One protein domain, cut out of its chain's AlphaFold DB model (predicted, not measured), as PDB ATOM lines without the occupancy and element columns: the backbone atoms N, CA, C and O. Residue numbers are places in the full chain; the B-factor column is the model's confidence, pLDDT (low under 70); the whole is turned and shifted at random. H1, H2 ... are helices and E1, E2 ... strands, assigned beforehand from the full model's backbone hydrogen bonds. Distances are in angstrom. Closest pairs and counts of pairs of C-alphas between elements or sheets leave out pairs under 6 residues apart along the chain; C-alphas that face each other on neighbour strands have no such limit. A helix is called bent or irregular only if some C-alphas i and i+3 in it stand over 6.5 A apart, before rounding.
ATOM      1  N   PRO A  88     150.028 159.195 192.249       85.19
ATOM      2  CA  PRO A  88     150.220 158.845 190.838       85.19
ATOM      3  C   PRO A  88     151.693 158.755 190.413       85.19
ATOM      4  O   PRO A  88     152.093 157.747 189.836       85.19
ATOM      5  N   GLU A  89     152.502 159.763 190.759       89.00
ATOM      6  CA  GLU A  89     153.946 159.783 190.483       89.00
ATOM      7  C   GLU A  89     154.667 158.664 191.235       89.00
ATOM      8  O   GLU A  89     155.346 157.851 190.617       89.00
ATOM      9  N   ALA A  90     154.459 158.571 192.552       89.19
ATOM     10  CA  ALA A  90     155.117 157.576 193.396       89.19
ATOM     11  C   ALA A  90     154.858 156.138 192.918       89.19
ATOM     12  O   ALA A  90     155.781 155.332 192.898       89.19
ATOM     13  N   GLY A  91     153.631 155.829 192.489       88.94
ATOM     14  CA  GLY A  91     153.297 154.503 191.982       88.94
ATOM     15  C   GLY A  91     153.943 154.190 190.634       88.94
ATOM     16  O   GLY A  91     154.353 153.057 190.409       88.94
ATOM     17  N   VAL A  92     154.053 155.165 189.723       87.50
ATOM     18  CA  VAL A  92     154.750 154.938 188.442       87.50
ATOM     19  C   VAL A  92     156.260 154.852 188.641       87.50
ATOM     20  O   VAL A  92     156.887 153.997 188.029       87.50
ATOM     21  N   VAL A  93     156.837 155.679 189.515       89.06
ATOM     22  CA  VAL A  93     158.264 155.597 189.858       89.06
ATOM     23  C   VAL A  93     158.581 154.229 190.451       89.06
ATOM     24  O   VAL A  93     159.455 153.555 189.929       89.06
ATOM     25  N   TRP A  94     157.812 153.775 191.447       89.06
ATOM     26  CA  TRP A  94     157.969 152.435 192.017       89.06
ATOM     27  C   TRP A  94     157.818 151.333 190.960       89.06
ATOM     28  O   TRP A  94     158.628 150.413 190.918       89.06
ATOM     29  N   LEU A  95     156.829 151.441 190.064       87.50
ATOM     30  CA  LEU A  95     156.651 150.478 188.976       87.50
ATOM     31  C   LEU A  95     157.924 150.378 188.116       87.50
ATOM     32  O   LEU A  95     158.421 149.283 187.876       87.50
ATOM     33  N   LEU A  96     158.448 151.518 187.664       85.50
ATOM     34  CA  LEU A  96     159.619 151.591 186.788       85.50
ATOM     35  C   LEU A  96     160.935 151.226 187.497       85.50
ATOM     36  O   LEU A  96     161.848 150.736 186.842       85.50
ATOM     37  N   GLU A  97     161.049 151.497 188.795       84.69
ATOM     38  CA  GLU A  97     162.268 151.289 189.590       84.69
ATOM     39  C   GLU A  97     162.367 149.863 190.143       84.69
ATOM     40  O   GLU A  97     163.444 149.281 190.126       84.69
ATOM     41  N   GLU A  98     161.256 149.286 190.602       79.56
ATOM     42  CA  GLU A  98     161.277 148.081 191.445       79.56
ATOM     43  C   GLU A  98     160.494 146.905 190.854       79.56
ATOM     44  O   GLU A  98     160.772 145.750 191.171       79.56
ATOM     45  N   TYR A  99     159.485 147.173 190.021       78.69
ATOM     46  CA  TYR A  99     158.530 146.143 189.603       78.69
ATOM     47  C   TYR A  99     158.802 145.588 188.205       78.69
ATOM     48  O   TYR A  99     158.611 144.398 187.959       78.69
ATOM     49  N   LEU A 100     159.208 146.440 187.259       79.38
ATOM     50  CA  LEU A 100     159.474 145.996 185.895       79.38
ATOM     51  C   LEU A 100     160.774 145.196 185.807       79.38
ATOM     52  O   LEU A 100     161.762 145.470 186.483       79.38
ATOM     53  N   SER A 101     160.798 144.246 184.874       73.69
ATOM     54  CA  SER A 101     161.968 143.411 184.610       73.69
ATOM     55  C   SER A 101     163.199 144.218 184.165       73.69
ATOM     56  O   SER A 101     164.332 143.812 184.445       73.69
ATOM     57  N   HIS A 102     162.989 145.366 183.517       76.00
ATOM     58  CA  HIS A 102     164.007 146.367 183.205       76.00
ATOM     59  C   HIS A 102     163.798 147.598 184.085       76.00
ATOM     60  O   HIS A 102     163.005 148.482 183.759       76.00
ATOM     61  N   THR A 103     164.513 147.633 185.204       81.25
ATOM     62  CA  THR A 103     164.428 148.716 186.180       81.25
ATOM     63  C   THR A 103     165.140 149.967 185.676       81.25
ATOM     64  O   THR A 103     166.226 149.889 185.094       81.25
ATOM     65  N   LEU A 104     164.554 151.130 185.937       82.62
ATOM     66  CA  LEU A 104     165.184 152.428 185.719       82.62
ATOM     67  C   LEU A 104     165.695 152.984 187.046       82.62
ATOM     68  O   LEU A 104     165.070 152.791 188.085       82.62
ATOM     69  N   GLU A 105     166.794 153.738 187.008       87.94
ATOM     70  CA  GLU A 105     167.191 154.543 188.165       87.94
ATOM     71  C   GLU A 105     166.058 155.499 188.552       87.94
ATOM     72  O   GLU A 105     165.379 156.060 187.688       87.94
ATOM     73  N   ARG A 106     165.876 155.727 189.854       86.31
ATOM     74  CA  ARG A 106     164.764 156.517 190.394       86.31
ATOM     75  C   ARG A 106     164.574 157.879 189.733       86.31
ATOM     76  O   ARG A 106     163.448 158.261 189.413       86.31
ATOM     77  N   ASP A 107     165.663 158.617 189.527       88.94
ATOM     78  CA  ASP A 107     165.613 159.948 188.913       88.94
ATOM     79  C   ASP A 107     165.215 159.871 187.435       88.94
ATOM     80  O   ASP A 107     164.454 160.715 186.955       88.94
ATOM     81  N   VAL A 108     165.645 158.817 186.736       86.56
ATOM     82  CA  VAL A 108     165.228 158.529 185.359       86.56
ATOM     83  C   VAL A 108     163.745 158.163 185.330       86.56
ATOM     84  O   VAL A 108     162.997 158.771 184.573       86.56
ATOM     85  N   ALA A 109     163.280 157.263 186.201       86.81
ATOM     86  CA  ALA A 109     161.869 156.887 186.314       86.81
ATOM     87  C   ALA A 109     160.965 158.098 186.597       86.81
ATOM     88  O   ALA A 109     159.917 158.278 185.967       86.81
ATOM     89  N   ARG A 110     161.395 158.971 187.515       89.00
ATOM     90  CA  ARG A 110     160.699 160.217 187.849       89.00
ATOM     91  C   ARG A 110     160.667 161.182 186.667       89.00
ATOM     92  O   ARG A 110     159.609 161.734 186.358       89.00
ATOM     93  N   GLY A 111     161.798 161.354 185.983       87.31
ATOM     94  CA  GLY A 111     161.906 162.150 184.763       87.31
ATOM     95  C   GLY A 111     160.996 161.630 183.649       87.31
ATOM     96  O   GLY A 111     160.255 162.412 183.057       87.31
ATOM     97  N   SER A 112     160.974 160.314 183.421       84.31
ATOM     98  CA  SER A 112     160.110 159.647 182.444       84.31
ATOM     99  C   SER A 112     158.630 159.844 182.763       84.31
ATOM    100  O   SER A 112     157.867 160.227 181.875       84.31
ATOM    101  N   TYR A 113     158.213 159.666 184.024       87.00
ATOM    102  CA  TYR A 113     156.839 159.967 184.434       87.00
ATOM    103  C   TYR A 113     156.491 161.440 184.192       87.00
ATOM    104  O   TYR A 113     155.461 161.731 183.586       87.00
ATOM    105  N   GLY A 114     157.353 162.370 184.614       86.69
ATOM    106  CA  GLY A 114     157.147 163.801 184.400       86.69
ATOM    107  C   GLY A 114     157.021 164.146 182.914       86.69
ATOM    108  O   GLY A 114     156.109 164.872 182.520       86.69
ATOM    109  N   TYR A 115     157.887 163.581 182.075       82.81
ATOM    110  CA  TYR A 115     157.865 163.772 180.628       82.81
ATOM    111  C   TYR A 115     156.561 163.257 179.998       82.81
ATOM    112  O   TYR A 115     155.900 163.995 179.267       82.81
ATOM    113  N   LEU A 116     156.157 162.023 180.320       82.12
ATOM    114  CA  LEU A 116     154.947 161.390 179.787       82.12
ATOM    115  C   LEU A 116     153.654 162.021 180.300       82.12
ATOM    116  O   LEU A 116     152.731 162.249 179.525       82.12
ATOM    117  N   SER A 117     153.571 162.318 181.597       85.12
ATOM    118  CA  SER A 117     152.402 162.962 182.206       85.12
ATOM    119  C   SER A 117     152.099 164.296 181.524       85.12
ATOM    120  O   SER A 117     150.940 164.640 181.296       85.12
ATOM    121  N   ASN A 118     153.144 165.031 181.136       84.81
ATOM    122  CA  ASN A 118     153.017 166.271 180.383       84.81
ATOM    123  C   ASN A 118     152.527 166.076 178.931       84.81
ATOM    124  O   ASN A 118     152.228 167.065 178.275       84.81
ATOM    125  N   LEU A 119     152.412 164.850 178.408       76.12
ATOM    126  CA  LEU A 119     151.726 164.593 177.132       76.12
ATOM    127  C   LEU A 119     150.201 164.591 177.297       76.12
ATOM    128  O   LEU A 119     149.484 164.991 176.384       76.12
ATOM    129  N   SER A 120     149.696 164.173 178.461       78.94
ATOM    130  CA  SER A 120     148.258 164.181 178.779       78.94
ATOM    131  C   SER A 120     147.807 165.473 179.466       78.94
ATOM    132  O   SER A 120     146.660 165.887 179.317       78.94
ATOM    133  N   HIS A 121     148.718 166.135 180.183       82.50
ATOM    134  CA  HIS A 121     148.506 167.426 180.838       82.50
ATOM    135  C   HIS A 121     149.533 168.439 180.318       82.50
ATOM    136  O   HIS A 121     150.507 168.737 181.012       82.50
ATOM    137  N   PRO A 122     149.367 168.929 179.075       79.69
ATOM    138  CA  PRO A 122     150.395 169.709 178.404       79.69
ATOM    139  C   PRO A 122     150.696 171.013 179.137       79.69
ATOM    140  O   PRO A 122     149.846 171.889 179.286       79.69
ATOM    141  N   THR A 123     151.950 171.151 179.557       84.88
ATOM    142  CA  THR A 123     152.529 172.421 179.998       84.88
ATOM    143  C   THR A 123     153.136 173.166 178.812       84.88
ATOM    144  O   THR A 123     153.529 172.561 177.811       84.88
ATOM    145  N   LEU A 124     153.281 174.491 178.938       86.81
ATOM    146  CA  LEU A 124     153.975 175.304 177.929       86.81
ATOM    147  C   LEU A 124     155.395 174.798 177.666       86.81
ATOM    148  O   LEU A 124     155.820 174.773 176.518       86.81
ATOM    149  N   TYR A 125     156.095 174.344 178.709       84.00
ATOM    150  CA  TYR A 125     157.403 173.700 178.590       84.00
ATOM    151  C   TYR A 125     157.364 172.508 177.625       84.00
ATOM    152  O   TYR A 125     158.189 172.428 176.715       84.00
ATOM    153  N   ARG A 126     156.396 171.596 177.788       83.88
ATOM    154  CA  ARG A 126     156.323 170.395 176.950       83.88
ATOM    155  C   ARG A 126     155.933 170.722 175.518       83.88
ATOM    156  O   ARG A 126     156.532 170.161 174.606       83.88
ATOM    157  N   ILE A 127     154.977 171.635 175.333       83.62
ATOM    158  CA  ILE A 127     154.597 172.108 174.000       83.62
ATOM    159  C   ILE A 127     155.806 172.765 173.333       83.62
ATOM    160  O   ILE A 127     156.169 172.367 172.241       83.62
ATOM    161  N   ALA A 128     156.487 173.707 173.988       86.06
ATOM    162  CA  ALA A 128     157.657 174.366 173.411       86.06
ATOM    163  C   ALA A 128     158.776 173.370 173.064       86.06
ATOM    164  O   ALA A 128     159.387 173.486 172.012       86.06
ATOM    165  N   GLY A 129     159.002 172.357 173.905       84.50
ATOM    166  CA  GLY A 129     160.052 171.358 173.693       84.50
ATOM    167  C   GLY A 129     159.833 170.407 172.512       84.50
ATOM    168  O   GLY A 129     160.775 169.709 172.147       84.50
ATOM    169  N   VAL A 130     158.632 170.345 171.922       87.25
ATOM    170  CA  VAL A 130     158.390 169.577 170.683       87.25
ATOM    171  C   VAL A 130     158.535 170.417 169.417       87.25
ATOM    172  O   VAL A 130     158.437 169.870 168.326       87.25
ATOM    173  N   TRP A 131     158.779 171.724 169.532       90.00
ATOM    174  CA  TRP A 131     158.999 172.604 168.387       90.00
ATOM    175  C   TRP A 131     160.447 173.094 168.364       90.00
ATOM    176  O   TRP A 131     160.989 173.541 169.371       90.00
ATOM    177  N   SER A 132     161.070 173.036 167.195       90.06
ATOM    178  CA  SER A 132     162.298 173.759 166.876       90.06
ATOM    179  C   SER A 132     161.981 174.912 165.923       90.06
ATOM    180  O   SER A 132     160.882 175.005 165.372       90.06
ATOM    181  N   THR A 133     162.946 175.805 165.726       93.44
ATOM    182  CA  THR A 133     162.876 176.837 164.691       93.44
ATOM    183  C   THR A 133     163.913 176.519 163.627       93.44
ATOM    184  O   THR A 133     165.091 176.366 163.946       93.44
ATOM    185  N   GLU A 134     163.486 176.453 162.371       93.81
ATOM    186  CA  GLU A 134     164.364 176.321 161.208       93.81
ATOM    187  C   GLU A 134     164.305 177.594 160.361       93.81
ATOM    188  O   GLU A 134     163.274 178.265 160.302       93.81
ATOM    189  N   GLU A 135     165.398 177.928 159.675       95.25
ATOM    190  CA  GLU A 135     165.396 179.003 158.683       95.25
ATOM    191  C   GLU A 135     164.997 178.447 157.310       95.25
ATOM    192  O   GLU A 135     165.621 177.518 156.795       95.25
ATOM    193  N   ARG A 136     163.953 179.018 156.704       93.56
ATOM    194  CA  ARG A 136     163.503 178.700 155.343       93.56
ATOM    195  C   ARG A 136     163.296 180.001 154.588       93.56
ATOM    196  O   ARG A 136     162.522 180.846 155.019       93.56
ATOM    197  N   GLU A 137     164.024 180.174 153.486       94.19
ATOM    198  CA  GLU A 137     163.947 181.376 152.638       94.19
ATOM    199  C   GLU A 137     164.174 182.698 153.412       94.19
ATOM    200  O   GLU A 137     163.543 183.717 153.137       94.19
ATOM    201  N   GLY A 138     165.073 182.690 154.404       94.25
ATOM    202  CA  GLY A 138     165.364 183.862 155.242       94.25
ATOM    203  C   GLY A 138     164.330 184.140 156.339       94.25
ATOM    204  O   GLY A 138     164.390 185.183 156.989       94.25
ATOM    205  N   GLN A 139     163.367 183.237 156.547       94.38
ATOM    206  CA  GLN A 139     162.352 183.343 157.593       94.38
ATOM    207  C   GLN A 139     162.495 182.221 158.618       94.38
ATOM    208  O   GLN A 139     162.724 181.063 158.275       94.38
ATOM    209  N   ALA A 140     162.317 182.569 159.891       94.25
ATOM    210  CA  ALA A 140     162.218 181.609 160.981       94.25
ATOM    211  C   ALA A 140     160.845 180.920 160.944       94.25
ATOM    212  O   ALA A 140     159.814 181.573 161.114       94.25
ATOM    213  N   VAL A 141     160.832 179.604 160.743       95.56
ATOM    214  CA  VAL A 141     159.620 178.784 160.662       95.56
ATOM    215  C   VAL A 141     159.643 177.738 161.781       95.56
ATOM    216  O   VAL A 141     160.660 177.061 161.950       95.56
ATOM    217  N   PRO A 142     158.553 177.576 162.555       92.31
ATOM    218  CA  PRO A 142     158.468 176.516 163.548       92.31
ATOM    219  C   PRO A 142     158.340 175.153 162.865       92.31
ATOM    220  O   PRO A 142     157.537 174.975 161.946       92.31
ATOM    221  N   VAL A 143     159.101 174.175 163.343       93.44
ATOM    222  CA  VAL A 143     159.098 172.801 162.838       93.44
ATOM    223  C   VAL A 143     158.906 171.845 164.001       93.44
ATOM    224  O   VAL A 143     159.472 172.026 165.076       93.44
ATOM    225  N   LEU A 144     158.048 170.846 163.807       91.62
ATOM    226  CA  LEU A 144     157.802 169.830 164.819       91.62
ATOM    227  C   LEU A 144     159.037 168.925 164.916       91.62
ATOM    228  O   LEU A 144     159.351 168.192 163.982       91.62
ATOM    229  N   ASN A 145     159.709 168.965 166.058       88.38
ATOM    230  CA  ASN A 145     160.849 168.125 166.399       88.38
ATOM    231  C   ASN A 145     160.378 166.860 167.135       88.38
ATOM    232  O   ASN A 145     160.782 166.590 168.264       88.38
ATOM    233  N   VAL A 146     159.447 166.137 166.515       86.50
ATOM    234  CA  VAL A 146     158.982 164.819 166.960       86.50
ATOM    235  C   VAL A 146     159.133 163.881 165.778       86.50
ATOM    236  O   VAL A 146     158.465 164.043 164.755       86.50
ATOM    237  N   GLY A 147     160.060 162.941 165.902       87.12
ATOM    238  CA  GLY A 147     160.358 161.954 164.882       87.12
ATOM    239  C   GLY A 147     159.687 160.612 165.151       87.12
ATOM    240  O   GLY A 147     159.045 160.380 166.174       87.12
TER     241      GLY A 147
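This is residues 88 to 147 of the 198 residues of an uncharacterized protein of Solirubrobacterales bacterium (UniProt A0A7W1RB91). Picture a thin, stretched row of parts: at one end the helices H1 and H2 make a V, at the other end a two-stranded hairpin, E1 and E2, forms an arm, and the short helix H3 sits between them. The parts are strung out along the length with few contacts between them, and residues 120 to 125 stand free where H2 passes to H3. The printed part has 60 residues, with three named helices and then two named strands in the order H1, H2, H3, E1, E2; the sheet, E1 - E2, is antiparallel, and the class is mixed, helices and strands. The whole is extended, with a radius of gyration of the C-alphas of 16.2 A, and is a rod of 51 by 21 by 15 A.

Find C-alpha 88 at (150.220, 158.845, 190.838); from there H1 runs through residues 88 to 99, 15.2 A from first to last C-alpha. H1 is neither bent nor irregular, but only just: C-alphas 96 and 99 are 6.2 A apart. Next look at C-alpha 106 at (164.764, 156.517, 190.394), where H2, residues 106 to 120, begins its 21.6 A. H3 follows at residues 124 to 129, 8.4 A long. E1 takes residues 131 to 136 over 15.1 A, and E2 takes residues 139 to 144 over 16.0 A, ending at C-alpha 144 at (157.802, 169.830, 164.819).

Start at H1, which touches H2; their closest C-alphas, those of Val 93 and Ala 109, are 5.2 A apart. The two run opposite ways at a steep tilt of 46 degrees. Further along, H2 only just touches H3, with 3 pairs of C-alphas within 8 A and with its residues 115 to 119 alone; the closest C-alphas are those of Asn 118 and Arg 126, at 6.3 A. Their lines are about perpendicular, at 74 degrees. Then look across the hairpin of E1 and E2, antiparallel with 143 degrees between their directions: N 134 and O 141 are 2.9 A apart and N 141 and O 134 2.8 A, both within hydrogen-bond range. H1 and H2 are apart from both strands, H1 is apart from H3, and H3 is apart from E2. In H1 and H3 every O i to N i+4 pair is within hydrogen-bond range; in H2, 9 of 11 are.

The two C-alphas farthest apart are those of Tyr 99 and Gly 138, at 51.5 A. The printed part has no cut. The link from H1 to H2 is short, and those from H2 to H3, H3 to E1 and E1 to E2 are tight. The mean pLDDT of the printed part is 86.6, and no printed residue is under 70.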